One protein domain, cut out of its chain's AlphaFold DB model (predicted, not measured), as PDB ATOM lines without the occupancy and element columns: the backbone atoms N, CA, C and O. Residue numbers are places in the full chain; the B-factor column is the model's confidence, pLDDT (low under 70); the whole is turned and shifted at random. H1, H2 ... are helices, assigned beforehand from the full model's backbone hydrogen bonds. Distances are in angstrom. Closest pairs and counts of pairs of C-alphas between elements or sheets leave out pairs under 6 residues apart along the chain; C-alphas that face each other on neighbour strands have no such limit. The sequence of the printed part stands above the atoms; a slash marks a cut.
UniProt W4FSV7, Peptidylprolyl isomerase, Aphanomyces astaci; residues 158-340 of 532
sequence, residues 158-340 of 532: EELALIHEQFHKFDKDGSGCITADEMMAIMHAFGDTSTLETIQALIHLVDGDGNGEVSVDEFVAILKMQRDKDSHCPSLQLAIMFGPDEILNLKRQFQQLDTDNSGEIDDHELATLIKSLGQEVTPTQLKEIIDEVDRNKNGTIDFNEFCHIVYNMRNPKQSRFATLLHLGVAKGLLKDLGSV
ATOM      1  N   GLU A 158     109.583 226.634  99.164       61.19
ATOM      2  CA  GLU A 158     109.756 226.967 100.584       61.19
ATOM      3  C   GLU A 158     110.810 228.067 100.790       61.19
ATOM      4  O   GLU A 158     110.569 229.011 101.544       61.19
ATOM      5  N   GLU A 159     111.938 228.013 100.073       61.78
ATOM      6  CA  GLU A 159     112.940 229.089 100.067       61.78
ATOM      7  C   GLU A 159     112.379 230.388  99.485       61.78
ATOM      8  O   GLU A 159     112.583 231.449 100.073       61.78
ATOM      9  N   LEU A 160     111.632 230.326  98.376       66.81
ATOM     10  CA  LEU A 160     110.985 231.501  97.784       66.81
ATOM     11  C   LEU A 160     110.017 232.154  98.778       66.81
ATOM     12  O   LEU A 160     110.098 233.360  99.004       66.81
ATOM     13  N   ALA A 161     109.160 231.372  99.444       65.25
ATOM     14  CA  ALA A 161     108.273 231.888 100.488       65.25
ATOM     15  C   ALA A 161     109.051 232.557 101.640       65.25
ATOM     16  O   ALA A 161     108.647 233.615 102.129       65.25
ATOM     17  N   LEU A 162     110.196 231.987 102.031       62.22
ATOM     18  CA  LEU A 162     111.083 232.546 103.052       62.22
ATOM     19  C   LEU A 162     111.761 233.851 102.589       62.22
ATOM     20  O   LEU A 162     111.929 234.766 103.398       62.22
ATOM     21  N   ILE A 163     112.144 233.956 101.312       65.19
ATOM     22  CA  ILE A 163     112.708 235.169 100.693       65.19
ATOM     23  C   ILE A 163     111.644 236.274 100.639       65.19
ATOM     24  O   ILE A 163     111.922 237.391 101.072       65.19
ATOM     25  N   HIS A 164     110.411 235.962 100.221       70.06
ATOM     26  CA  HIS A 164     109.277 236.896 100.262       70.06
ATOM     27  C   HIS A 164     109.005 237.418 101.689       70.06
ATOM     28  O   HIS A 164     108.812 238.619 101.878       70.06
ATOM     29  N   GLU A 165     109.033 236.552 102.712       68.00
ATOM     30  CA  GLU A 165     108.843 236.959 104.118       68.00
ATOM     31  C   GLU A 165     109.964 237.888 104.626       68.00
ATOM     32  O   GLU A 165     109.750 238.697 105.530       68.00
ATOM     33  N   GLN A 166     111.172 237.770 104.073       65.12
ATOM     34  CA  GLN A 166     112.313 238.617 104.426       65.12
ATOM     35  C   GLN A 166     112.298 239.942 103.673       65.12
ATOM     36  O   GLN A 166     112.484 240.979 104.303       65.12
ATOM     37  N   PHE A 167     111.984 239.931 102.376       70.69
ATOM     38  CA  PHE A 167     111.766 241.140 101.583       70.69
ATOM     39  C   PHE A 167     110.755 242.069 102.274       70.69
ATOM     40  O   PHE A 167     111.034 243.247 102.481       70.69
ATOM     41  N   HIS A 168     109.639 241.528 102.774       70.88
ATOM     42  CA  HIS A 168     108.623 242.300 103.506       70.88
ATOM     43  C   HIS A 168     109.031 242.786 104.915       70.88
ATOM     44  O   HIS A 168     108.255 243.481 105.567       70.88
ATOM     45  N   LYS A 169     110.224 242.431 105.410       65.12
ATOM     46  CA  LYS A 169     110.844 243.024 106.616       65.12
ATOM     47  C   LYS A 169     111.863 244.115 106.267       65.12
ATOM     48  O   LYS A 169     112.342 244.810 107.163       65.12
ATOM     49  N   PHE A 170     112.210 244.228 104.987       68.94
ATOM     50  CA  PHE A 170     113.190 245.159 104.444       68.94
ATOM     51  C   PHE A 170     112.531 246.343 103.733       68.94
ATOM     52  O   PHE A 170     112.963 247.469 103.969       68.94
ATOM     53  N   ASP A 171     111.447 246.088 102.996       74.56
ATOM     54  CA  ASP A 171     110.403 247.051 102.617       74.56
ATOM     55  C   ASP A 171     109.733 247.597 103.896       74.56
ATOM     56  O   ASP A 171     108.880 246.939 104.502       74.56
ATOM     57  N   LYS A 172     110.174 248.768 104.375       67.31
ATOM     58  CA  LYS A 172     109.715 249.356 105.651       67.31
ATOM     59  C   LYS A 172     108.470 250.220 105.495       67.31
ATOM     60  O   LYS A 172     107.799 250.480 106.498       67.31
ATOM     61  N   ASP A 173     108.175 250.704 104.289       71.56
ATOM     62  CA  ASP A 173     107.029 251.578 104.014       71.56
ATOM     63  C   ASP A 173     105.820 250.840 103.399       71.56
ATOM     64  O   ASP A 173     104.701 251.371 103.413       71.56
ATOM     65  N   GLY A 174     106.006 249.594 102.954       76.88
ATOM     66  CA  GLY A 174     104.992 248.766 102.306       76.88
ATOM     67  C   GLY A 174     104.805 249.115 100.828       76.88
ATOM     68  O   GLY A 174     103.673 249.072 100.325       76.88
ATOM     69  N   SER A 175     105.873 249.535 100.150       78.12
ATOM     70  CA  SER A 175     105.887 249.888  98.728       78.12
ATOM     71  C   SER A 175     105.831 248.667  97.811       78.12
ATOM     72  O   SER A 175     105.227 248.760  96.736       78.12
ATOM     73  N   GLY A 176     106.399 247.533  98.238       79.19
ATOM     74  CA  GLY A 176     106.697 246.376  97.387       79.19
ATOM     75  C   GLY A 176     108.057 246.439  96.675       79.19
ATOM     76  O   GLY A 176     108.352 245.549  95.879       79.19
ATOM     77  N   CYS A 177     108.876 247.449  96.980       81.25
ATOM     78  CA  CYS A 177     110.251 247.620  96.510       81.25
ATOM     79  C   CYS A 177     111.205 247.736  97.716       81.25
ATOM     80  O   CYS A 177     110.764 247.975  98.838       81.25
ATOM     81  N   ILE A 178     112.515 247.601  97.496       79.44
ATOM     82  CA  ILE A 178     113.554 247.988  98.464       79.44
ATOM     83  C   ILE A 178     114.364 249.134  97.858       79.44
ATOM     84  O   ILE A 178     114.988 248.975  96.809       79.44
ATOM     85  N   THR A 179     114.377 250.290  98.518       82.00
ATOM     86  CA  THR A 179     115.169 251.453  98.081       82.00
ATOM     87  C   THR A 179     116.656 251.314  98.437       82.00
ATOM     88  O   THR A 179     117.031 250.574  99.351       82.00
ATOM     89  N   ALA A 180     117.530 252.074  97.765       78.25
ATOM     90  CA  ALA A 180     118.964 252.110  98.085       78.25
ATOM     91  C   ALA A 180     119.256 252.537  99.541       78.25
ATOM     92  O   ALA A 180     120.165 251.994 100.171       78.25
ATOM     93  N   ASP A 181     118.457 253.455 100.097       72.69
ATOM     94  CA  ASP A 181     118.574 253.901 101.491       72.69
ATOM     95  C   ASP A 181     118.102 252.828 102.486       72.69
ATOM     96  O   ASP A 181     118.684 252.671 103.563       72.69
ATOM     97  N   GLU A 182     117.081 252.038 102.139       76.06
ATOM     98  CA  GLU A 182     116.682 250.881 102.944       76.06
ATOM     99  C   GLU A 182     117.751 249.795 102.914       76.06
ATOM    100  O   GLU A 182     118.159 249.348 103.988       76.06
ATOM    101  N   MET A 183     118.247 249.438 101.725       71.31
ATOM    102  CA  MET A 183     119.344 248.487 101.520       71.31
ATOM    103  C   MET A 183     120.597 248.906 102.310       71.31
ATOM    104  O   MET A 183     121.181 248.085 103.017       71.31
ATOM    105  N   MET A 184     120.957 250.196 102.308       67.31
ATOM    106  CA  MET A 184     122.023 250.731 103.163       67.31
ATOM    107  C   MET A 184     121.707 250.589 104.652       67.31
ATOM    108  O   MET A 184     122.520 250.049 105.402       67.31
ATOM    109  N   ALA A 185     120.540 251.054 105.102       63.88
ATOM    110  CA  ALA A 185     120.159 251.002 106.513       63.88
ATOM    111  C   ALA A 185     120.046 249.561 107.047       63.88
ATOM    112  O   ALA A 185     120.117 249.343 108.255       63.88
ATOM    113  N   ILE A 186     119.859 248.585 106.157       61.59
ATOM    114  CA  ILE A 186     119.960 247.146 106.411       61.59
ATOM    115  C   ILE A 186     121.438 246.759 106.555       61.59
ATOM    116  O   ILE A 186     121.847 246.346 107.638       61.59
ATOM    117  N   MET A 187     122.258 246.953 105.518       57.47
ATOM    118  CA  MET A 187     123.679 246.567 105.497       57.47
ATOM    119  C   MET A 187     124.471 247.162 106.679       57.47
ATOM    120  O   MET A 187     125.145 246.430 107.414       57.47
ATOM    121  N   HIS A 188     124.306 248.460 106.952       58.91
ATOM    122  CA  HIS A 188     124.952 249.151 108.078       58.91
ATOM    123  C   HIS A 188     124.481 248.636 109.445       58.91
ATOM    124  O   HIS A 188     125.278 248.572 110.380       58.91
ATOM    125  N   ALA A 189     123.221 248.202 109.579       48.66
ATOM    126  CA  ALA A 189     122.721 247.613 110.824       48.66
ATOM    127  C   ALA A 189     123.330 246.230 111.126       48.66
ATOM    128  O   ALA A 189     123.372 245.826 112.291       48.66
ATOM    129  N   PHE A 190     123.841 245.513 110.117       45.12
ATOM    130  CA  PHE A 190     124.537 244.237 110.316       45.12
ATOM    131  C   PHE A 190     126.045 244.380 110.558       45.12
ATOM    132  O   PHE A 190     126.632 243.472 111.167       45.12
ATOM    133  N   GLY A 191     126.632 245.524 110.189       39.72
ATOM    134  CA  GLY A 191     128.047 245.870 110.379       39.72
ATOM    135  C   GLY A 191     128.846 246.054 109.084       39.72
ATOM    136  O   GLY A 191     130.063 246.195 109.151       39.72
ATOM    137  N   ASP A 192     128.188 246.041 107.924       49.53
ATOM    138  CA  ASP A 192     128.796 246.383 106.633       49.53
ATOM    139  C   ASP A 192     128.989 247.911 106.530       49.53
ATOM    140  O   ASP A 192     128.176 248.679 107.045       49.53
ATOM    141  N   THR A 193     130.063 248.369 105.882       56.56
ATOM    142  CA  THR A 193     130.404 249.796 105.716       56.56
ATOM    143  C   THR A 193     130.332 250.281 104.263       56.56
ATOM    144  O   THR A 193     130.868 251.342 103.936       56.56
ATOM    145  N   SER A 194     129.665 249.530 103.382       59.28
ATOM    146  CA  SER A 194     129.456 249.872 101.969       59.28
ATOM    147  C   SER A 194     128.829 251.259 101.775       59.28
ATOM    148  O   SER A 194     127.926 251.665 102.511       59.28
ATOM    149  N   THR A 195     129.307 251.995 100.767       74.69
ATOM    150  CA  THR A 195     128.822 253.344 100.429       74.69
ATOM    151  C   THR A 195     127.541 253.298  99.592       74.69
ATOM    152  O   THR A 195     127.208 252.272  98.997       74.69
ATOM    153  N   LEU A 196     126.831 254.432  99.514       71.94
ATOM    154  CA  LEU A 196     125.606 254.547  98.713       71.94
ATOM    155  C   LEU A 196     125.879 254.246  97.235       71.94
ATOM    156  O   LEU A 196     125.111 253.527  96.612       71.94
ATOM    157  N   GLU A 197     127.016 254.714  96.721       68.56
ATOM    158  CA  GLU A 197     127.492 254.477  95.354       68.56
ATOM    159  C   GLU A 197     127.692 252.978  95.069       68.56
ATOM    160  O   GLU A 197     127.262 252.482  94.030       68.56
ATOM    161  N   THR A 198     128.287 252.234  96.010       67.62
ATOM    162  CA  THR A 198     128.470 250.776  95.898       67.62
ATOM    163  C   THR A 198     127.128 250.046  95.887       67.62
ATOM    164  O   THR A 198     126.929 249.126  95.096       67.62
ATOM    165  N   ILE A 199     126.187 250.470  96.733       69.25
ATOM    166  CA  ILE A 199     124.851 249.867  96.829       69.25
ATOM    167  C   ILE A 199     124.022 250.191  95.577       69.25
ATOM    168  O   ILE A 199     123.413 249.294  95.004       69.25
ATOM    169  N   GLN A 200     124.069 251.427  95.082       72.88
ATOM    170  CA  GLN A 200     123.436 251.834  93.824       72.88
ATOM    171  C   GLN A 200     124.019 251.084  92.617       72.88
ATOM    172  O   GLN A 200     123.263 250.669  91.744       72.88
ATOM    173  N   ALA A 201     125.332 250.836  92.583       69.44
ATOM    174  CA  ALA A 201     125.962 250.025  91.538       69.44
ATOM    175  C   ALA A 201     125.557 248.538  91.593       69.44
ATOM    176  O   ALA A 201     125.492 247.889  90.549       69.44
ATOM    177  N   LEU A 202     125.262 247.996  92.782       66.81
ATOM    178  CA  LEU A 202     124.704 246.646  92.940       66.81
ATOM    179  C   LEU A 202     123.233 246.576  92.510       66.81
ATOM    180  O   LEU A 202     122.849 245.615  91.851       66.81
ATOM    181  N   ILE A 203     122.434 247.596  92.838       73.81
ATOM    182  CA  ILE A 203     121.034 247.714  92.402       73.81
ATOM    183  C   ILE A 203     120.977 247.808  90.874       73.81
ATOM    184  O   ILE A 203     120.353 246.967  90.239       73.81
ATOM    185  N   HIS A 204     121.728 248.729  90.267       77.31
ATOM    186  CA  HIS A 204     121.743 248.948  88.816       77.31
ATOM    187  C   HIS A 204     122.278 247.758  87.986       77.31
ATOM    188  O   HIS A 204     122.149 247.742  86.765       77.31
ATOM    189  N   LEU A 205     122.876 246.744  88.624       68.81
ATOM    190  CA  LEU A 205     123.274 245.502  87.955       68.81
ATOM    191  C   LEU A 205     122.082 244.559  87.695       68.81
ATOM    192  O   LEU A 205     122.201 243.664  86.856       68.81
ATOM    193  N   VAL A 206     120.977 244.717  88.435       69.69
ATOM    194  CA  VAL A 206     119.834 243.780  88.442       69.69
ATOM    195  C   VAL A 206     118.464 244.481  88.358       69.69
ATOM    196  O   VAL A 206     117.485 243.823  88.027       69.69
ATOM    197  N   ASP A 207     118.408 245.801  88.570       79.94
ATOM    198  CA  ASP A 207     117.324 246.719  88.175       79.94
ATOM    199  C   ASP A 207     117.054 246.598  86.663       79.94
ATOM    200  O   ASP A 207     117.810 247.097  85.822       79.94
ATOM    201  N   GLY A 208     116.012 245.844  86.318       72.56
ATOM    202  CA  GLY A 208     115.666 245.439  84.959       72.56
ATOM    203  C   GLY A 208     114.613 246.322  84.295       72.56
ATOM    204  O   GLY A 208     114.501 246.293  83.066       72.56
ATOM    205  N   ASP A 209     113.853 247.109  85.065       77.12
ATOM    206  CA  ASP A 209     112.924 248.117  84.530       77.12
ATOM    207  C   ASP A 209     113.486 249.558  84.553       77.12
ATOM    208  O   ASP A 209     112.965 250.429  83.845       77.12
ATOM    209  N   GLY A 210     114.598 249.785  85.263       76.69
ATOM    210  CA  GLY A 210     115.332 251.047  85.335       76.69
ATOM    211  C   GLY A 210     114.802 252.027  86.384       76.69
ATOM    212  O   GLY A 210     114.959 253.241  86.203       76.69
ATOM    213  N   ASN A 211     114.118 251.552  87.431       79.38
ATOM    214  CA  ASN A 211     113.478 252.408  88.433       79.38
ATOM    215  C   ASN A 211     114.404 252.855  89.589       79.38
ATOM    216  O   ASN A 211     114.085 253.849  90.247       79.38
ATOM    217  N   GLY A 212     115.557 252.206  89.800       75.69
ATOM    218  CA  GLY A 212     116.529 252.536  90.858       75.69
ATOM    219  C   GLY A 212     116.197 252.014  92.270       75.69
ATOM    220  O   GLY A 212     116.914 252.317  93.227       75.69
ATOM    221  N   GLU A 213     115.129 251.236  92.402       81.69
ATOM    222  CA  GLU A 213     114.725 250.431  93.558       81.69
ATOM    223  C   GLU A 213     114.917 248.937  93.193       81.69
ATOM    224  O   GLU A 213     115.305 248.608  92.074       81.69
ATOM    225  N   VAL A 214     114.682 248.009  94.124       81.31
ATOM    226  CA  VAL A 214     114.739 246.559  93.848       81.31
ATOM    227  C   VAL A 214     113.371 245.932  94.095       81.31
ATOM    228  O   VAL A 214     112.900 245.917  95.235       81.31
ATOM    229  N   SER A 215     112.734 245.390  93.059       82.56
ATOM    230  CA  SER A 215     111.522 244.571  93.198       82.56
ATOM    231  C   SER A 215     111.844 243.152  93.686       82.56
ATOM    232  O   SER A 215     113.000 242.728  93.719       82.56
ATOM    233  N   VAL A 216     110.828 242.372  94.068       79.00
ATOM    234  CA  VAL A 216     111.062 241.020  94.614       79.00
ATOM    235  C   VAL A 216     111.710 240.074  93.596       79.00
ATOM    236  O   VAL A 216     112.572 239.279  93.970       79.00
ATOM    237  N   ASP A 217     111.345 240.175  92.318       79.25
ATOM    238  CA  ASP A 217     111.871 239.299  91.265       79.25
ATOM    239  C   ASP A 217     113.355 239.601  90.981       79.25
ATOM    240  O   ASP A 217     114.180 238.694  90.840       79.25
ATOM    241  N   GLU A 218     113.726 240.883  90.998       80.19
ATOM    242  CA  GLU A 218     115.112 241.355  90.870       80.19
ATOM    243  C   GLU A 218     115.932 240.999  92.117       80.19
ATOM    244  O   GLU A 218     117.096 240.612  92.019       80.19
ATOM    245  N   PHE A 219     115.314 241.020  93.298       74.06
ATOM    246  CA  PHE A 219     115.935 240.572  94.542       74.06
ATOM    247  C   PHE A 219     116.233 239.062  94.539       74.06
ATOM    248  O   PHE A 219     117.318 238.637  94.943       74.06
ATOM    249  N   VAL A 220     115.318 238.241  94.012       74.19
ATOM    250  CA  VAL A 220     115.560 236.809  93.761       74.19
ATOM    251  C   VAL A 220     116.678 236.618  92.725       74.19
ATOM    252  O   VAL A 220     117.515 235.726  92.890       74.19
ATOM    253  N   ALA A 221     116.765 237.477  91.704       71.81
ATOM    254  CA  ALA A 221     117.858 237.453  90.733       71.81
ATOM    255  C   ALA A 221     119.223 237.840  91.345       71.81
ATOM    256  O   ALA A 221     120.208 237.161  91.053       71.81
ATOM    257  N   ILE A 222     119.293 238.830  92.251       68.69
ATOM    258  CA  ILE A 222     120.504 239.147  93.040       68.69
ATOM    259  C   ILE A 222     120.961 237.904  93.813       68.69
ATOM    260  O   ILE A 222     122.114 237.485  93.689       68.69
ATOM    261  N   LEU A 223     120.055 237.283  94.578       66.69
ATOM    262  CA  LEU A 223     120.366 236.104  95.393       66.69
ATOM    263  C   LEU A 223     120.842 234.927  94.530       66.69
ATOM    264  O   LEU A 223     121.814 234.259  94.890       66.69
ATOM    265  N   LYS A 224     120.226 234.711  93.359       70.19
ATOM    266  CA  LYS A 224     120.689 233.714  92.387       70.19
ATOM    267  C   LYS A 224     122.102 234.032  91.888       70.19
ATOM    268  O   LYS A 224     122.991 233.203  92.031       70.19
ATOM    269  N   MET A 225     122.338 235.242  91.372       67.06
ATOM    270  CA  MET A 225     123.652 235.669  90.867       67.06
ATOM    271  C   MET A 225     124.755 235.626  91.930       67.06
ATOM    272  O   MET A 225     125.933 235.583  91.572       67.06
ATOM    273  N   GLN A 226     124.405 235.679  93.217       65.50
ATOM    274  CA  GLN A 226     125.360 235.581  94.314       65.50
ATOM    275  C   GLN A 226     125.659 234.127  94.707       65.50
ATOM    276  O   GLN A 226     126.825 233.814  94.941       65.50
ATOM    277  N   ARG A 227     124.667 233.225  94.686       65.44
ATOM    278  CA  ARG A 227     124.891 231.776  94.846       65.44
ATOM    279  C   ARG A 227     125.645 231.174  93.655       65.44
ATOM    280  O   ARG A 227     126.582 230.414  93.851       65.44
ATOM    281  N   ASP A 228     125.327 231.601  92.433       66.81
ATOM    282  CA  ASP A 228     126.018 231.173  91.205       66.81
ATOM    283  C   ASP A 228     127.500 231.642  91.155       66.81
ATOM    284  O   ASP A 228     128.275 231.165  90.327       66.81
ATOM    285  N   LYS A 229     127.913 232.570  92.039       64.88
ATOM    286  CA  LYS A 229     129.311 233.022  92.226       64.88
ATOM    287  C   LYS A 229     130.014 232.394  93.431       64.88
ATOM    288  O   LYS A 229     131.242 232.364  93.456       64.88
ATOM    289  N   ASP A 230     129.264 231.959  94.437       63.34
ATOM    290  CA  ASP A 230     129.777 231.362  95.668       63.34
ATOM    291  C   ASP A 230     128.773 230.331  96.193       63.34
ATOM    292  O   ASP A 230     127.739 230.692  96.756       63.34
ATOM    293  N   SER A 231     129.105 229.043  96.052       63.25
ATOM    294  CA  SER A 231     128.281 227.934  96.563       63.25
ATOM    295  C   SER A 231     128.057 228.022  98.082       63.25
ATOM    296  O   SER A 231     127.036 227.581  98.597       63.25
ATOM    297  N   HIS A 232     128.961 228.692  98.806       63.16
ATOM    298  CA  HIS A 232     128.837 228.966 100.237       63.16
ATOM    299  C   HIS A 232     128.047 230.255 100.520       63.16
ATOM    300  O   HIS A 232     128.210 230.859 101.581       63.16
ATOM    301  N   CYS A 233     127.245 230.775  99.589       66.25
ATOM    302  CA  CYS A 233     126.435 231.963  99.848       66.25
ATOM    303  C   CYS A 233     125.445 231.679 100.999       66.25
ATOM    304  O   CYS A 233     124.589 230.804 100.848       66.25
ATOM    305  N   PRO A 234     125.536 232.389 102.147       62.84
ATOM    306  CA  PRO A 234     124.532 232.262 103.192       62.84
ATOM    307  C   PRO A 234     123.184 232.718 102.641       62.84
ATOM    308  O   PRO A 234     123.092 233.758 101.983       62.84
ATOM    309  N   SER A 235     122.120 232.006 102.993       62.94
ATOM    310  CA  SER A 235     120.771 232.507 102.799       62.94
ATOM    311  C   SER A 235     120.644 233.850 103.517       62.94
ATOM    312  O   SER A 235     121.253 234.094 104.565       62.94
ATOM    313  N   LEU A 236     119.824 234.731 102.961       58.41
ATOM    314  CA  LEU A 236     119.562 236.050 103.526       58.41
ATOM    315  C   LEU A 236     119.138 235.980 105.008       58.41
ATOM    316  O   LEU A 236     119.516 236.839 105.802       58.41
ATOM    317  N   GLN A 237     118.463 234.897 105.414       57.88
ATOM    318  CA  GLN A 237     118.049 234.678 106.799       57.88
ATOM    319  C   GLN A 237     119.266 234.484 107.704       57.88
ATOM    320  O   GLN A 237     119.343 235.038 108.798       57.88
ATOM    321  N   LEU A 238     120.251 233.729 107.222       61.84
ATOM    322  CA  LEU A 238     121.504 233.482 107.918       61.84
ATOM    323  C   LEU A 238     122.399 234.729 107.906       61.84
ATOM    324  O   LEU A 238     123.051 234.987 108.912       61.84
ATOM    325  N   ALA A 239     122.353 235.559 106.861       60.88
ATOM    326  CA  ALA A 239     123.029 236.861 106.830       60.88
ATOM    327  C   ALA A 239     122.411 237.917 107.776       60.88
ATOM    328  O   ALA A 239     123.102 238.826 108.229       60.88
ATOM    329  N   ILE A 240     121.127 237.781 108.132       57.25
ATOM    330  CA  ILE A 240     120.494 238.539 109.228       57.25
ATOM    331  C   ILE A 240     120.945 237.994 110.596       57.25
ATOM    332  O   ILE A 240     121.197 238.751 111.536       57.25
ATOM    333  N   MET A 241     121.004 236.664 110.735       57.94
ATOM    334  CA  MET A 241     121.242 235.975 112.012       57.94
ATOM    335  C   MET A 241     122.716 235.951 112.445       57.94
ATOM    336  O   MET A 241     122.993 235.924 113.646       57.94
ATOM    337  N   PHE A 242     123.644 235.979 111.489       58.50
ATOM    338  CA  PHE A 242     125.094 235.998 111.669       58.50
ATOM    339  C   PHE A 242     125.663 237.232 110.950       58.50
ATOM    340  O   PHE A 242     125.353 237.465 109.789       58.50
ATOM    341  N   GLY A 243     126.489 238.038 111.620       57.31
ATOM    342  CA  GLY A 243     127.151 239.195 111.003       57.31
ATOM    343  C   GLY A 243     128.212 238.807 109.956       57.31
ATOM    344  O   GLY A 243     128.634 237.652 109.915       57.31
ATOM    345  N   PRO A 244     128.713 239.758 109.144       57.78
ATOM    346  CA  PRO A 244     129.651 239.466 108.052       57.78
ATOM    347  C   PRO A 244     130.930 238.747 108.520       57.78
ATOM    348  O   PRO A 244     131.321 237.741 107.926       57.78
ATOM    349  N   ASP A 245     131.528 239.173 109.638       60.22
ATOM    350  CA  ASP A 245     132.675 238.482 110.252       60.22
ATOM    351  C   ASP A 245     132.318 237.076 110.762       60.22
ATOM    352  O   ASP A 245     133.133 236.155 110.717       60.22
ATOM    353  N   GLU A 246     131.099 236.888 111.270       65.81
ATOM    354  CA  GLU A 246     130.623 235.601 111.787       65.81
ATOM    355  C   GLU A 246     130.428 234.606 110.632       65.81
ATOM    356  O   GLU A 246     130.906 233.477 110.720       65.81
ATOM    357  N   ILE A 247     129.850 235.057 109.514       68.75
ATOM    358  CA  ILE A 247     129.753 234.307 108.254       68.75
ATOM    359  C   ILE A 247     131.147 233.963 107.715       68.75
ATOM    360  O   ILE A 247     131.393 232.807 107.384       68.75
ATOM    361  N   LEU A 248     132.079 234.920 107.647       69.31
ATOM    362  CA  LEU A 248     133.446 234.676 107.158       69.31
ATOM    363  C   LEU A 248     134.191 233.626 107.995       69.31
ATOM    364  O   LEU A 248     134.925 232.800 107.450       69.31
ATOM    365  N   ASN A 249     133.986 233.625 109.313       72.62
ATOM    366  CA  ASN A 249     134.535 232.600 110.200       72.62
ATOM    367  C   ASN A 249     133.827 231.242 110.024       72.62
ATOM    368  O   ASN A 249     134.503 230.215 110.044       72.62
ATOM    369  N   LEU A 250     132.508 231.217 109.795       73.06
ATOM    370  CA  LEU A 250     131.758 229.989 109.491       73.06
ATOM    371  C   LEU A 250     132.184 229.371 108.153       73.06
ATOM    372  O   LEU A 250     132.452 228.174 108.116       73.06
ATOM    373  N   LYS A 251     132.340 230.170 107.087       76.50
ATOM    374  CA  LYS A 251     132.850 229.712 105.780       76.50
ATOM    375  C   LYS A 251     134.224 229.071 105.904       76.50
ATOM    376  O   LYS A 251     134.410 227.947 105.456       76.50
ATOM    377  N   ARG A 252     135.154 229.733 106.605       79.75
ATOM    378  CA  ARG A 252     136.506 229.202 106.855       79.75
ATOM    379  C   ARG A 252     136.487 227.852 107.577       79.75
ATOM    380  O   ARG A 252     137.446 227.101 107.448       79.75
ATOM    381  N   GLN A 253     135.454 227.562 108.368       78.69
ATOM    382  CA  GLN A 253     135.308 226.271 109.041       78.69
ATOM    383  C   GLN A 253     134.577 225.225 108.215       78.69
ATOM    384  O   GLN A 253     134.971 224.067 108.272       78.69
ATOM    385  N   PHE A 254     133.568 225.609 107.436       82.06
ATOM    386  CA  PHE A 254     132.954 224.709 106.465       82.06
ATOM    387  C   PHE A 254     134.014 224.207 105.473       82.06
ATOM    388  O   PHE A 254     134.183 223.007 105.340       82.06
ATOM    389  N   GLN A 255     134.869 225.100 104.964       83.44
ATOM    390  CA  GLN A 255     136.055 224.815 104.131       83.44
ATOM    391  C   GLN A 255     137.215 224.087 104.862       83.44
ATOM    392  O   GLN A 255     138.326 223.989 104.343       83.44
ATOM    393  N   GLN A 256     137.010 223.641 106.108       79.69
ATOM    394  CA  GLN A 256     137.895 222.700 106.818       79.69
ATOM    395  C   GLN A 256     137.241 221.321 107.008       79.69
ATOM    396  O   GLN A 256     137.885 220.415 107.542       79.69
ATOM    397  N   LEU A 257     135.971 221.184 106.616       79.50
ATOM    398  CA  LEU A 257     135.185 219.953 106.617       79.50
ATOM    399  C   LEU A 257     134.954 219.493 105.175       79.50
ATOM    400  O   LEU A 257     135.282 218.354 104.877       79.50
ATOM    401  N   ASP A 258     134.504 220.414 104.318       84.69
ATOM    402  CA  ASP A 258     134.588 220.348 102.859       84.69
ATOM    403  C   ASP A 258     136.072 220.379 102.452       84.69
ATOM    404  O   ASP A 258     136.758 221.407 102.533       84.69
ATOM    405  N   THR A 259     136.593 219.202 102.121       81.44
ATOM    406  CA  THR A 259     137.981 218.939 101.737       81.44
ATOM    407  C   THR A 259     138.164 218.810 100.231       81.44
ATOM    408  O   THR A 259     139.258 219.119  99.745       81.44
ATOM    409  N   ASP A 260     137.137 218.401  99.481       82.81
ATOM    410  CA  ASP A 260     137.187 218.314  98.016       82.81
ATOM    411  C   ASP A 260     136.745 219.604  97.292       82.81
ATOM    412  O   ASP A 260     137.089 219.800  96.125       82.81
ATOM    413  N   ASN A 261     136.166 220.555  98.036       80.75
ATOM    414  CA  ASN A 261     135.649 221.862  97.611       80.75
ATOM    415  C   ASN A 261     134.401 221.756  96.715       80.75
ATOM    416  O   ASN A 261     134.184 222.600  95.838       80.75
ATOM    417  N   SER A 262     133.574 220.732  96.938       82.75
ATOM    418  CA  SER A 262     132.258 220.563  96.309       82.75
ATOM    419  C   SER A 262     131.207 221.565  96.806       82.75
ATOM    420  O   SER A 262     130.268 221.871  96.068       82.75
ATOM    421  N   GLY A 263     131.372 222.130  98.008       78.81
ATOM    422  CA  GLY A 263     130.408 223.028  98.654       78.81
ATOM    423  C   GLY A 263     129.323 222.323  99.480       78.81
ATOM    424  O   GLY A 263     128.459 223.002 100.036       78.81
ATOM    425  N   GLU A 264     129.375 220.993  99.592       85.69
ATOM    426  CA  GLU A 264     128.461 220.161 100.380       85.69
ATOM    427  C   GLU A 264     129.267 219.121 101.182       85.69
ATOM    428  O   GLU A 264     130.090 218.417 100.613       85.69
ATOM    429  N   ILE A 265     129.023 218.971 102.489       85.94
ATOM    430  CA  ILE A 265     129.734 217.969 103.308       85.94
ATOM    431  C   ILE A 265     129.066 216.597 103.141       85.94
ATOM    432  O   ILE A 265     127.876 216.449 103.437       85.94
ATOM    433  N   ASP A 266     129.834 215.586 102.730       87.31
ATOM    434  CA  ASP A 266     129.339 214.230 102.447       87.31
ATOM    435  C   ASP A 266     129.554 213.203 103.593       87.31
ATOM    436  O   ASP A 266     130.095 213.492 104.670       87.31
ATOM    437  N   ASP A 267     129.129 211.956 103.343       86.88
ATOM    438  CA  ASP A 267     129.333 210.789 104.215       86.88
ATOM    439  C   ASP A 267     130.832 210.532 104.534       86.88
ATOM    440  O   ASP A 267     131.186 210.085 105.631       86.88
ATOM    441  N   HIS A 268     131.748 210.777 103.590       86.00
ATOM    442  CA  HIS A 268     133.183 210.525 103.744       86.00
ATOM    443  C   HIS A 268     133.887 211.601 104.581       86.00
ATOM    444  O   HIS A 268     134.733 211.297 105.436       86.00
ATOM    445  N   GLU A 269     133.524 212.858 104.370       88.56
ATOM    446  CA  GLU A 269     134.093 214.020 105.041       88.56
ATOM    447  C   GLU A 269     133.612 214.124 106.484       88.56
ATOM    448  O   GLU A 269     134.425 214.252 107.408       88.56
ATOM    449  N   LEU A 270     132.314 213.917 106.721       83.75
ATOM    450  CA  LEU A 270     131.778 213.805 108.074       83.75
ATOM    451  C   LEU A 270     132.387 212.606 108.825       83.75
ATOM    452  O   LEU A 270     132.744 212.734 110.002       83.75
ATOM    453  N   ALA A 271     132.593 211.458 108.169       83.25
ATOM    454  CA  ALA A 271     133.307 210.331 108.777       83.25
ATOM    455  C   ALA A 271     134.757 210.694 109.138       83.25
ATOM    456  O   ALA A 271     135.254 210.296 110.198       83.25
ATOM    457  N   THR A 272     135.427 211.481 108.297       83.81
ATOM    458  CA  THR A 272     136.792 211.967 108.529       83.81
ATOM    459  C   THR A 272     136.853 212.940 109.709       83.81
ATOM    460  O   THR A 272     137.710 212.770 110.586       83.81
ATOM    461  N   LEU A 273     135.895 213.869 109.828       79.25
ATOM    462  CA  LEU A 273     135.735 214.719 111.011       79.25
ATOM    463  C   LEU A 273     135.565 213.872 112.278       79.25
ATOM    464  O   LEU A 273     136.348 214.021 113.216       79.25
ATOM    465  N   ILE A 274     134.591 212.959 112.324       77.62
ATOM    466  CA  ILE A 274     134.271 212.188 113.542       77.62
ATOM    467  C   ILE A 274     135.445 211.287 113.960       77.62
ATOM    468  O   ILE A 274     135.767 211.173 115.147       77.62
ATOM    469  N   LYS A 275     136.172 210.738 112.983       81.06
ATOM    470  CA  LYS A 275     137.412 209.991 113.208       81.06
ATOM    471  C   LYS A 275     138.534 210.875 113.764       81.06
ATOM    472  O   LYS A 275     139.239 210.444 114.676       81.06
ATOM    473  N   SER A 276     138.671 212.125 113.306       77.00
ATOM    474  CA  SER A 276     139.598 213.106 113.906       77.00
ATOM    475  C   SER A 276     139.211 213.475 115.350       77.00
ATOM    476  O   SER A 276     140.074 213.662 116.211       77.00
ATOM    477  N   LEU A 277     137.908 213.458 115.663       72.31
ATOM    478  CA  LEU A 277     137.382 213.580 117.024       72.31
ATOM    479  C   LEU A 277     137.626 212.324 117.876       72.31
ATOM    480  O   LEU A 277     137.308 212.335 119.068       72.31
ATOM    481  N   GLY A 278     138.255 211.276 117.339       73.00
ATOM    482  CA  GLY A 278     138.581 210.048 118.060       73.00
ATOM    483  C   GLY A 278     137.346 209.263 118.496       73.00
ATOM    484  O   GLY A 278     137.385 208.611 119.539       73.00
ATOM    485  N   GLN A 279     136.253 209.364 117.738       73.62
ATOM    486  CA  GLN A 279     135.088 208.499 117.872       73.62
ATOM    487  C   GLN A 279     134.978 207.589 116.647       73.62
ATOM    488  O   GLN A 279     135.342 207.969 115.535       73.62
ATOM    489  N   GLU A 280     134.455 206.386 116.861       74.19
ATOM    490  CA  GLU A 280     134.054 205.477 115.790       74.19
ATOM    491  C   GLU A 280     132.530 205.521 115.658       74.19
ATOM    492  O   GLU A 280     131.810 205.530 116.658       74.19
ATOM    493  N   VAL A 281     132.052 205.568 114.417       78.25
ATOM    494  CA  VAL A 281     130.635 205.646 114.044       78.25
ATOM    495  C   VAL A 281     130.376 204.699 112.882       78.25
ATOM    496  O   VAL A 281     131.232 204.515 112.015       78.25
ATOM    497  N   THR A 282     129.206 204.066 112.868       84.81
ATOM    498  CA  THR A 282     128.793 203.210 111.749       84.81
ATOM    499  C   THR A 282     128.219 204.055 110.604       84.81
ATOM    500  O   THR A 282     127.673 205.125 110.870       84.81
ATOM    501  N   PRO A 283     128.240 203.578 109.344       83.25
ATOM    502  CA  PRO A 283     127.595 204.285 108.230       83.25
ATOM    503  C   PRO A 283     126.108 204.580 108.486       83.25
ATOM    504  O   PRO A 283     125.610 205.637 108.128       83.25
ATOM    505  N   THR A 284     125.404 203.686 109.191       82.81
ATOM    506  CA  THR A 284     124.012 203.908 109.614       82.81
ATOM    507  C   THR A 284     123.885 205.088 110.577       82.81
ATOM    508  O   THR A 284     123.009 205.922 110.396       82.81
ATOM    509  N   GLN A 285     124.774 205.196 111.569       80.19
ATOM    510  CA  GLN A 285     124.797 206.338 112.488       80.19
ATOM    511  C   GLN A 285     125.183 207.635 111.781       80.19
ATOM    512  O   GLN A 285     124.715 208.694 112.180       80.19
ATOM    513  N   LEU A 286     126.036 207.559 110.759       81.31
ATOM    514  CA  LEU A 286     126.472 208.723 110.000       81.31
ATOM    515  C   LEU A 286     125.342 209.271 109.124       81.31
ATOM    516  O   LEU A 286     125.026 210.456 109.200       81.31
ATOM    517  N   LYS A 287     124.624 208.380 108.433       82.38
ATOM    518  CA  LYS A 287     123.394 208.740 107.733       82.38
ATOM    519  C   LYS A 287     122.299 209.233 108.689       82.38
ATOM    520  O   LYS A 287     121.677 210.238 108.393       82.38
ATOM    521  N   GLU A 288     122.122 208.631 109.871       82.00
ATOM    522  CA  GLU A 288     121.229 209.163 110.928       82.00
ATOM    523  C   GLU A 288     121.621 210.580 111.412       82.00
ATOM    524  O   GLU A 288     120.806 211.247 112.049       82.00
ATOM    525  N   ILE A 289     122.862 211.020 111.180       77.56
ATOM    526  CA  ILE A 289     123.374 212.347 111.550       77.56
ATOM    527  C   ILE A 289     123.180 213.353 110.407       77.56
ATOM    528  O   ILE A 289     122.824 214.496 110.684       77.56
ATOM    529  N   ILE A 290     123.358 212.941 109.148       83.19
ATOM    530  CA  ILE A 290     123.043 213.770 107.974       83.19
ATOM    531  C   ILE A 290     121.523 213.912 107.822       83.19
ATOM    532  O   ILE A 290     121.033 215.032 107.757       83.19
ATOM    533  N   ASP A 291     120.751 212.823 107.920       81.94
ATOM    534  CA  ASP A 291     119.282 212.831 107.814       81.94
ATOM    535  C   ASP A 291     118.588 213.717 108.891       81.94
ATOM    536  O   ASP A 291     117.428 214.093 108.698       81.94
ATOM    537  N   GLU A 292     119.265 214.055 110.005       78.44
ATOM    538  CA  GLU A 292     118.815 215.007 111.050       78.44
ATOM    539  C   GLU A 292     118.973 216.486 110.632       78.44
ATOM    540  O   GLU A 292     118.279 217.360 111.162       78.44
ATOM    541  N   VAL A 293     119.896 216.764 109.711       74.75
ATOM    542  CA  VAL A 293     120.392 218.100 109.345       74.75
ATOM    543  C   VAL A 293     119.905 218.514 107.962       74.75
ATOM    544  O   VAL A 293     119.311 219.584 107.827       74.75
ATOM    545  N   ASP A 294     120.154 217.640 106.988       82.12
ATOM    546  CA  ASP A 294     119.700 217.695 105.604       82.12
ATOM    547  C   ASP A 294     118.190 217.979 105.576       82.12
ATOM    548  O   ASP A 294     117.382 217.207 106.111       82.12
ATOM    549  N   ARG A 295     117.794 219.106 104.991       74.31
ATOM    550  CA  ARG A 295     116.394 219.503 104.802       74.31
ATOM    551  C   ARG A 295     115.925 219.241 103.387       74.31
ATOM    552  O   ARG A 295     114.776 218.843 103.209       74.31
ATOM    553  N   ASN A 296     116.786 219.506 102.407       76.44
ATOM    554  CA  ASN A 296     116.438 219.451 100.989       76.44
ATOM    555  C   ASN A 296     116.321 217.993 100.462       76.44
ATOM    556  O   ASN A 296     115.645 217.742  99.464       76.44
ATOM    557  N   LYS A 297     116.887 217.034 101.205       80.75
ATOM    558  CA  LYS A 297     116.958 215.585 100.976       80.75
ATOM    559  C   LYS A 297     117.838 215.137  99.806       80.75
ATOM    560  O   LYS A 297     117.572 214.096  99.200       80.75
ATOM    561  N   ASN A 298     118.929 215.865  99.557       82.88
ATOM    562  CA  ASN A 298     120.035 215.472  98.673       82.88
ATOM    563  C   ASN A 298     120.943 214.378  99.280       82.88
ATOM    564  O   ASN A 298     121.519 213.590  98.528       82.88
ATOM    565  N   GLY A 299     121.022 214.263 100.613       81.81
ATOM    566  CA  GLY A 299     121.896 213.320 101.319       81.81
ATOM    567  C   GLY A 299     123.307 213.833 101.643       81.81
ATOM    568  O   GLY A 299     124.161 213.013 101.982       81.81
ATOM    569  N   THR A 300     123.547 215.141 101.567       86.81
ATOM    570  CA  THR A 300     124.766 215.838 102.021       86.81
ATOM    571  C   THR A 300     124.376 216.938 103.025       86.81
ATOM    572  O   THR A 300     123.269 216.909 103.566       86.81
ATOM    573  N   ILE A 301     125.278 217.867 103.362       85.25
ATOM    574  CA  ILE A 301     124.970 219.042 104.197       85.25
ATOM    575  C   ILE A 301     125.533 220.296 103.530       85.25
ATOM    576  O   ILE A 301     126.754 220.458 103.455       85.25
ATOM    577  N   ASP A 302     124.662 221.208 103.100       84.00
ATOM    578  CA  ASP A 302     125.087 222.481 102.506       84.00
ATOM    579  C   ASP A 302     125.538 223.520 103.566       84.00
ATOM    580  O   ASP A 302     125.379 223.348 104.784       84.00
ATOM    581  N   PHE A 303     126.122 224.638 103.117       81.00
ATOM    582  CA  PHE A 303     126.594 225.702 104.015       81.00
ATOM    583  C   PHE A 303     125.479 226.340 104.870       81.00
ATOM    584  O   PHE A 303     125.704 226.715 106.026       81.00
ATOM    585  N   ASN A 304     124.261 226.447 104.341       74.94
ATOM    586  CA  ASN A 304     123.101 227.001 105.035       74.94
ATOM    587  C   ASN A 304     122.578 226.045 106.104       74.94
ATOM    588  O   ASN A 304     122.260 226.464 107.221       74.94
ATOM    589  N   GLU A 305     122.524 224.758 105.787       80.75
ATOM    590  CA  GLU A 305     122.175 223.687 106.710       80.75
ATOM    591  C   GLU A 305     123.193 223.624 107.853       80.75
ATOM    592  O   GLU A 305     122.795 223.691 109.019       80.75
ATOM    593  N   PHE A 306     124.497 223.669 107.553       79.38
ATOM    594  CA  PHE A 306     125.563 223.808 108.551       79.38
ATOM    595  C   PHE A 306     125.359 225.022 109.474       79.38
ATOM    596  O   PHE A 306     125.361 224.882 110.705       79.38
ATOM    597  N   CYS A 307     125.112 226.216 108.926       75.38
ATOM    598  CA  CYS A 307     124.839 227.410 109.733       75.38
ATOM    599  C   CYS A 307     123.555 227.281 110.575       75.38
ATOM    600  O   CYS A 307     123.512 227.751 111.719       75.38
ATOM    601  N   HIS A 308     122.526 226.593 110.075       72.75
ATOM    602  CA  HIS A 308     121.329 226.276 110.850       72.75
ATOM    603  C   HIS A 308     121.602 225.307 112.012       72.75
ATOM    604  O   HIS A 308     120.983 225.473 113.068       72.75
ATOM    605  N   ILE A 309     122.533 224.352 111.891       73.62
ATOM    606  CA  ILE A 309     122.983 223.533 113.034       73.62
ATOM    607  C   ILE A 309     123.616 224.436 114.091       73.62
ATOM    608  O   ILE A 309     123.227 224.374 115.257       73.62
ATOM    609  N   VAL A 310     124.564 225.293 113.692       69.81
ATOM    610  CA  VAL A 310     125.300 226.190 114.603       69.81
ATOM    611  C   VAL A 310     124.355 227.130 115.353       69.81
ATOM    612  O   VAL A 310     124.530 227.352 116.551       69.81
ATOM    613  N   TYR A 311     123.301 227.617 114.695       69.12
ATOM    614  CA  TYR A 311     122.220 228.339 115.366       69.12
ATOM    615  C   TYR A 311     121.462 227.450 116.369       69.12
ATOM    616  O   TYR A 311     121.296 227.814 117.538       69.12
ATOM    617  N   ASN A 312     121.033 226.260 115.937       64.94
ATOM    618  CA  ASN A 312     120.220 225.348 116.741       64.94
ATOM    619  C   ASN A 312     120.955 224.730 117.944       64.94
ATOM    620  O   ASN A 312     120.277 224.320 118.886       64.94
ATOM    621  N   MET A 313     122.295 224.750 117.997       62.91
ATOM    622  CA  MET A 313     123.081 224.370 119.190       62.91
ATOM    623  C   MET A 313     122.639 225.090 120.474       62.91
ATOM    624  O   MET A 313     122.826 224.568 121.571       62.91
ATOM    625  N   ARG A 314     122.051 226.291 120.361       56.50
ATOM    626  CA  ARG A 314     121.505 227.028 121.511       56.50
ATOM    627  C   ARG A 314     120.287 226.374 122.158       56.50
ATOM    628  O   ARG A 314     119.995 226.683 123.313       56.50
ATOM    629  N   ASN A 315     119.556 225.517 121.448       55.03
ATOM    630  CA  ASN A 315     118.384 224.845 121.995       55.03
ATOM    631  C   ASN A 315     118.790 223.574 122.763       55.03
ATOM    632  O   ASN A 315     119.525 222.747 122.231       55.03
ATOM    633  N   PRO A 316     118.267 223.335 123.983       46.69
ATOM    634  CA  PRO A 316     118.703 222.229 124.845       46.69
ATOM    635  C   PRO A 316     118.240 220.826 124.390       46.69
ATOM    636  O   PRO A 316     118.323 219.869 125.158       46.69
ATOM    637  N   LYS A 317     117.749 220.681 123.153       51.03
ATOM    638  CA  LYS A 317     117.500 219.390 122.501       51.03
ATOM    639  C   LYS A 317     118.700 219.087 121.607       51.03
ATOM    640  O   LYS A 317     118.753 219.546 120.471       51.03
ATOM    641  N   GLN A 318     119.681 218.376 122.155       55.56
ATOM    642  CA  GLN A 318     120.953 218.125 121.480       55.56
ATOM    643  C   GLN A 318     120.770 217.265 120.223       55.56
ATOM    644  O   GLN A 318     120.488 216.072 120.327       55.56
ATOM    645  N   SER A 319     121.008 217.871 119.059       64.81
ATOM    646  CA  SER A 319     121.341 217.139 117.835       64.81
ATOM    647  C   SER A 319     122.658 216.373 118.021       64.81
ATOM    648  O   SER A 319     123.552 216.777 118.785       64.81
ATOM    649  N   ARG A 320     122.814 215.266 117.294       69.19
ATOM    650  CA  ARG A 320     124.073 214.515 117.257       69.19
ATOM    651  C   ARG A 320     125.172 215.308 116.550       69.19
ATOM    652  O   ARG A 320     126.272 215.398 117.095       69.19
ATOM    653  N   PHE A 321     124.874 215.964 115.424       68.19
ATOM    654  CA  PHE A 321     125.825 216.852 114.737       68.19
ATOM    655  C   PHE A 321     126.258 218.018 115.640       68.19
ATOM    656  O   PHE A 321     127.449 218.303 115.777       68.19
ATOM    657  N   ALA A 322     125.308 218.633 116.355       66.94
ATOM    658  CA  ALA A 322     125.597 219.683 117.337       66.94
ATOM    659  C   ALA A 322     126.576 219.218 118.434       66.94
ATOM    660  O   ALA A 322     127.468 219.964 118.844       66.94
ATOM    661  N   THR A 323     126.452 217.966 118.884       71.62
ATOM    662  CA  THR A 323     127.346 217.365 119.890       71.62
ATOM    663  C   THR A 323     128.760 217.130 119.342       71.62
ATOM    664  O   THR A 323     129.743 217.373 120.045       71.62
ATOM    665  N   LEU A 324     128.881 216.719 118.075       68.94
ATOM    666  CA  LEU A 324     130.166 216.519 117.396       68.94
ATOM    667  C   LEU A 324     130.920 217.837 117.184       68.94
ATOM    668  O   LEU A 324     132.104 217.921 117.512       68.94
ATOM    669  N   LEU A 325     130.242 218.892 116.725       69.12
ATOM    670  CA  LEU A 325     130.862 220.214 116.588       69.12
ATOM    671  C   LEU A 325     131.295 220.782 117.953       69.12
ATOM    672  O   LEU A 325     132.410 221.292 118.065       69.12
ATOM    673  N   HIS A 326     130.501 220.611 119.019       67.12
ATOM    674  CA  HIS A 326     130.931 220.949 120.386       67.12
ATOM    675  C   HIS A 326     132.224 220.221 120.799       67.12
ATOM    676  O   HIS A 326     133.114 220.835 121.397       67.12
ATOM    677  N   LEU A 327     132.365 218.935 120.458       67.88
ATOM    678  CA  LEU A 327     133.590 218.166 120.701       67.88
ATOM    679  C   LEU A 327     134.767 218.671 119.843       67.88
ATOM    680  O   LEU A 327     135.898 218.709 120.329       67.88
ATOM    681  N   GLY A 328     134.512 219.124 118.612       68.12
ATOM    682  CA  GLY A 328     135.505 219.757 117.734       68.12
ATOM    683  C   GLY A 328     136.008 221.108 118.240       68.12
ATOM    684  O   GLY A 328     137.208 221.380 118.161       68.12
ATOM    685  N   VAL A 329     135.139 221.923 118.844       69.56
ATOM    686  CA  VAL A 329     135.549 223.142 119.564       69.56
ATOM    687  C   VAL A 329     136.392 222.774 120.786       69.56
ATOM    688  O   VAL A 329     137.490 223.302 120.954       69.56
ATOM    689  N   ALA A 330     135.939 221.816 121.602       65.38
ATOM    690  CA  ALA A 330     136.644 221.387 122.814       65.38
ATOM    691  C   ALA A 330     138.025 220.759 122.537       65.38
ATOM    692  O   ALA A 330     138.940 220.905 123.348       65.38
ATOM    693  N   LYS A 331     138.203 220.095 121.387       72.88
ATOM    694  CA  LYS A 331     139.497 219.571 120.915       72.88
ATOM    695  C   LYS A 331     140.350 220.596 120.162       72.88
ATOM    696  O   LYS A 331     141.467 220.273 119.766       72.88
ATOM    697  N   GLY A 332     139.865 221.824 119.978       69.44
ATOM    698  CA  GLY A 332     140.600 222.885 119.293       69.44
ATOM    699  C   GLY A 332     140.761 222.667 117.786       69.44
ATOM    700  O   GLY A 332     141.683 223.233 117.205       69.44
ATOM    701  N   LEU A 333     139.886 221.870 117.164       71.44
ATOM    702  CA  LEU A 333     139.769 221.763 115.705       71.44
ATOM    703  C   LEU A 333     138.973 222.961 115.166       71.44
ATOM    704  O   LEU A 333     139.436 223.669 114.284       71.44
ATOM    705  N   LEU A 334     137.836 223.278 115.794       66.44
ATOM    706  CA  LEU A 334     136.911 224.333 115.359       66.44
ATOM    707  C   LEU A 334     137.062 225.630 116.177       66.44
ATOM    708  O   LEU A 334     136.081 226.184 116.671       66.44
ATOM    709  N   LYS A 335     138.296 226.124 116.341       67.31
ATOM    710  CA  LYS A 335     138.651 227.210 117.290       67.31
ATOM    711  C   LYS A 335     137.759 228.456 117.190       67.31
ATOM    712  O   LYS A 335     137.254 228.926 118.206       67.31
ATOM    713  N   ASP A 336     137.533 228.948 115.974       66.19
ATOM    714  CA  ASP A 336     136.812 230.206 115.725       66.19
ATOM    715  C   ASP A 336     135.300 230.112 116.040       66.19
ATOM    716  O   ASP A 336     134.664 231.119 116.358       66.19
ATOM    717  N   LEU A 337     134.727 228.898 116.050       63.50
ATOM    718  CA  LEU A 337     133.295 228.655 116.274       63.50
ATOM    719  C   LEU A 337     132.871 229.083 117.674       63.50
ATOM    720  O   LEU A 337     131.819 229.689 117.848       63.50
ATOM    721  N   GLY A 338     133.717 228.825 118.677       61.38
ATOM    722  CA  GLY A 338     133.472 229.250 120.053       61.38
ATOM    723  C   GLY A 338     133.393 230.773 120.205       61.38
ATOM    724  O   GLY A 338     132.746 231.257 121.132       61.38
ATOM    725  N   SER A 339     133.994 231.538 119.286       65.75
ATOM    726  CA  SER A 339     133.838 232.995 119.228       65.75
ATOM    727  C   SER A 339     132.479 233.369 118.628       65.75
ATOM    728  O   SER A 339     131.679 234.035 119.288       65.75
ATOM    729  N   VAL A 340     132.164 232.842 117.436       60.12
ATOM    730  CA  VAL A 340     130.889 233.067 116.723       60.12
ATOM    731  C   VAL A 340     129.682 232.679 117.582       60.12
ATOM    732  O   VAL A 340     128.730 233.448 117.718       60.12
TER     733      VAL A 340
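Overview. This is residues 158 to 340 of the 532 residues of the protein "Peptidylprolyl isomerase" of Aphanomyces astaci (UniProt W4FSV7). Two lobes of short, crossed helices lie end to end along the longest axis, H1 to H4 in one and H6 to H11 in the other, with H5 between them. In each lobe a short antiparallel pairing ties two links together: residues 177 to 178 with 214 to 215, and residues 264 to 265 with 301 to 302. The printed part has 183 residues, with eleven named helices, H1 to H11 in order, and no named strand; its class is all helix. It is compact, with a radius of gyration of the C-alphas of 18.6 A, yet elongated in outline, spanning 58 by 32 by 30 A.

Arrangement. Start at H1, residues 158 to 170; with Phe 170 alone it only just touches H2, residues 180 to 190, with 3 pairs of C-alphas within 8 A, the closest being Phe 170 and Glu 182 at 6.9 A. Next, H2 touches H3, residues 196 to 203, about perpendicular at 74 degrees; their closest C-alphas are Ala 180 and Gln 200, 6.2 A apart. H4, residues 216 to 227, only just touches H1, with 3 such pairs, the closest being Phe 167 and Val 216 at 7.0 A. H5, residues 236 to 241, only just touches H1, with 3 pairs, the closest being Gln 166 and Gln 237 at 7.4 A. H5 also only just touches H9, residues 303 to 312, with 3 pairs, the closest being Leu 238 and Cys 307 at 7.2 A, at a shallow tilt of 31 degrees. H6, residues 244 to 254, touches H9 at Phe 254 and Phe 303, their closest C-alphas, 6.9 A apart. H7, residues 267 to 276, touches H8, residues 283 to 290, at 82 degrees, about perpendicular; the closest C-alphas are Asp 267 and Leu 286, 6.8 A apart. H10, residues 320 to 330, touches H9, closest at Ala 322 and Ile 309, 6.3 A between C-alphas. H11, residues 337 to 340, touches H6, closest at Val 340 and Glu 246, 5.6 A between C-alphas. Every O i to N i+4 pair is within hydrogen-bond range in H3 to H10, against 8 of 9 in H1 and 6 of 7 in H2; H11 is too short for one.

Along the chain. Find C-alpha 158 at (109.756, 226.967, 100.584); from there H1 runs 18.9 A to C-alpha 170. H2 measures 15.6 A, H4 16.6 A, H6 15.2 A and H10 15.4 A. H11 ends at C-alpha 340, (130.889, 233.067, 116.723).

Size, cuts and confidence. The C-alphas farthest apart, Asn 211 and Glu 280, are 58.1 A apart. The printed part has no cut. The links H3 to H4, H6 to H7 and H8 to H9 are long, 12 residues each. Mean pLDDT of the printed part is 71.6; 83 residues are under 70, among them 225 to 248.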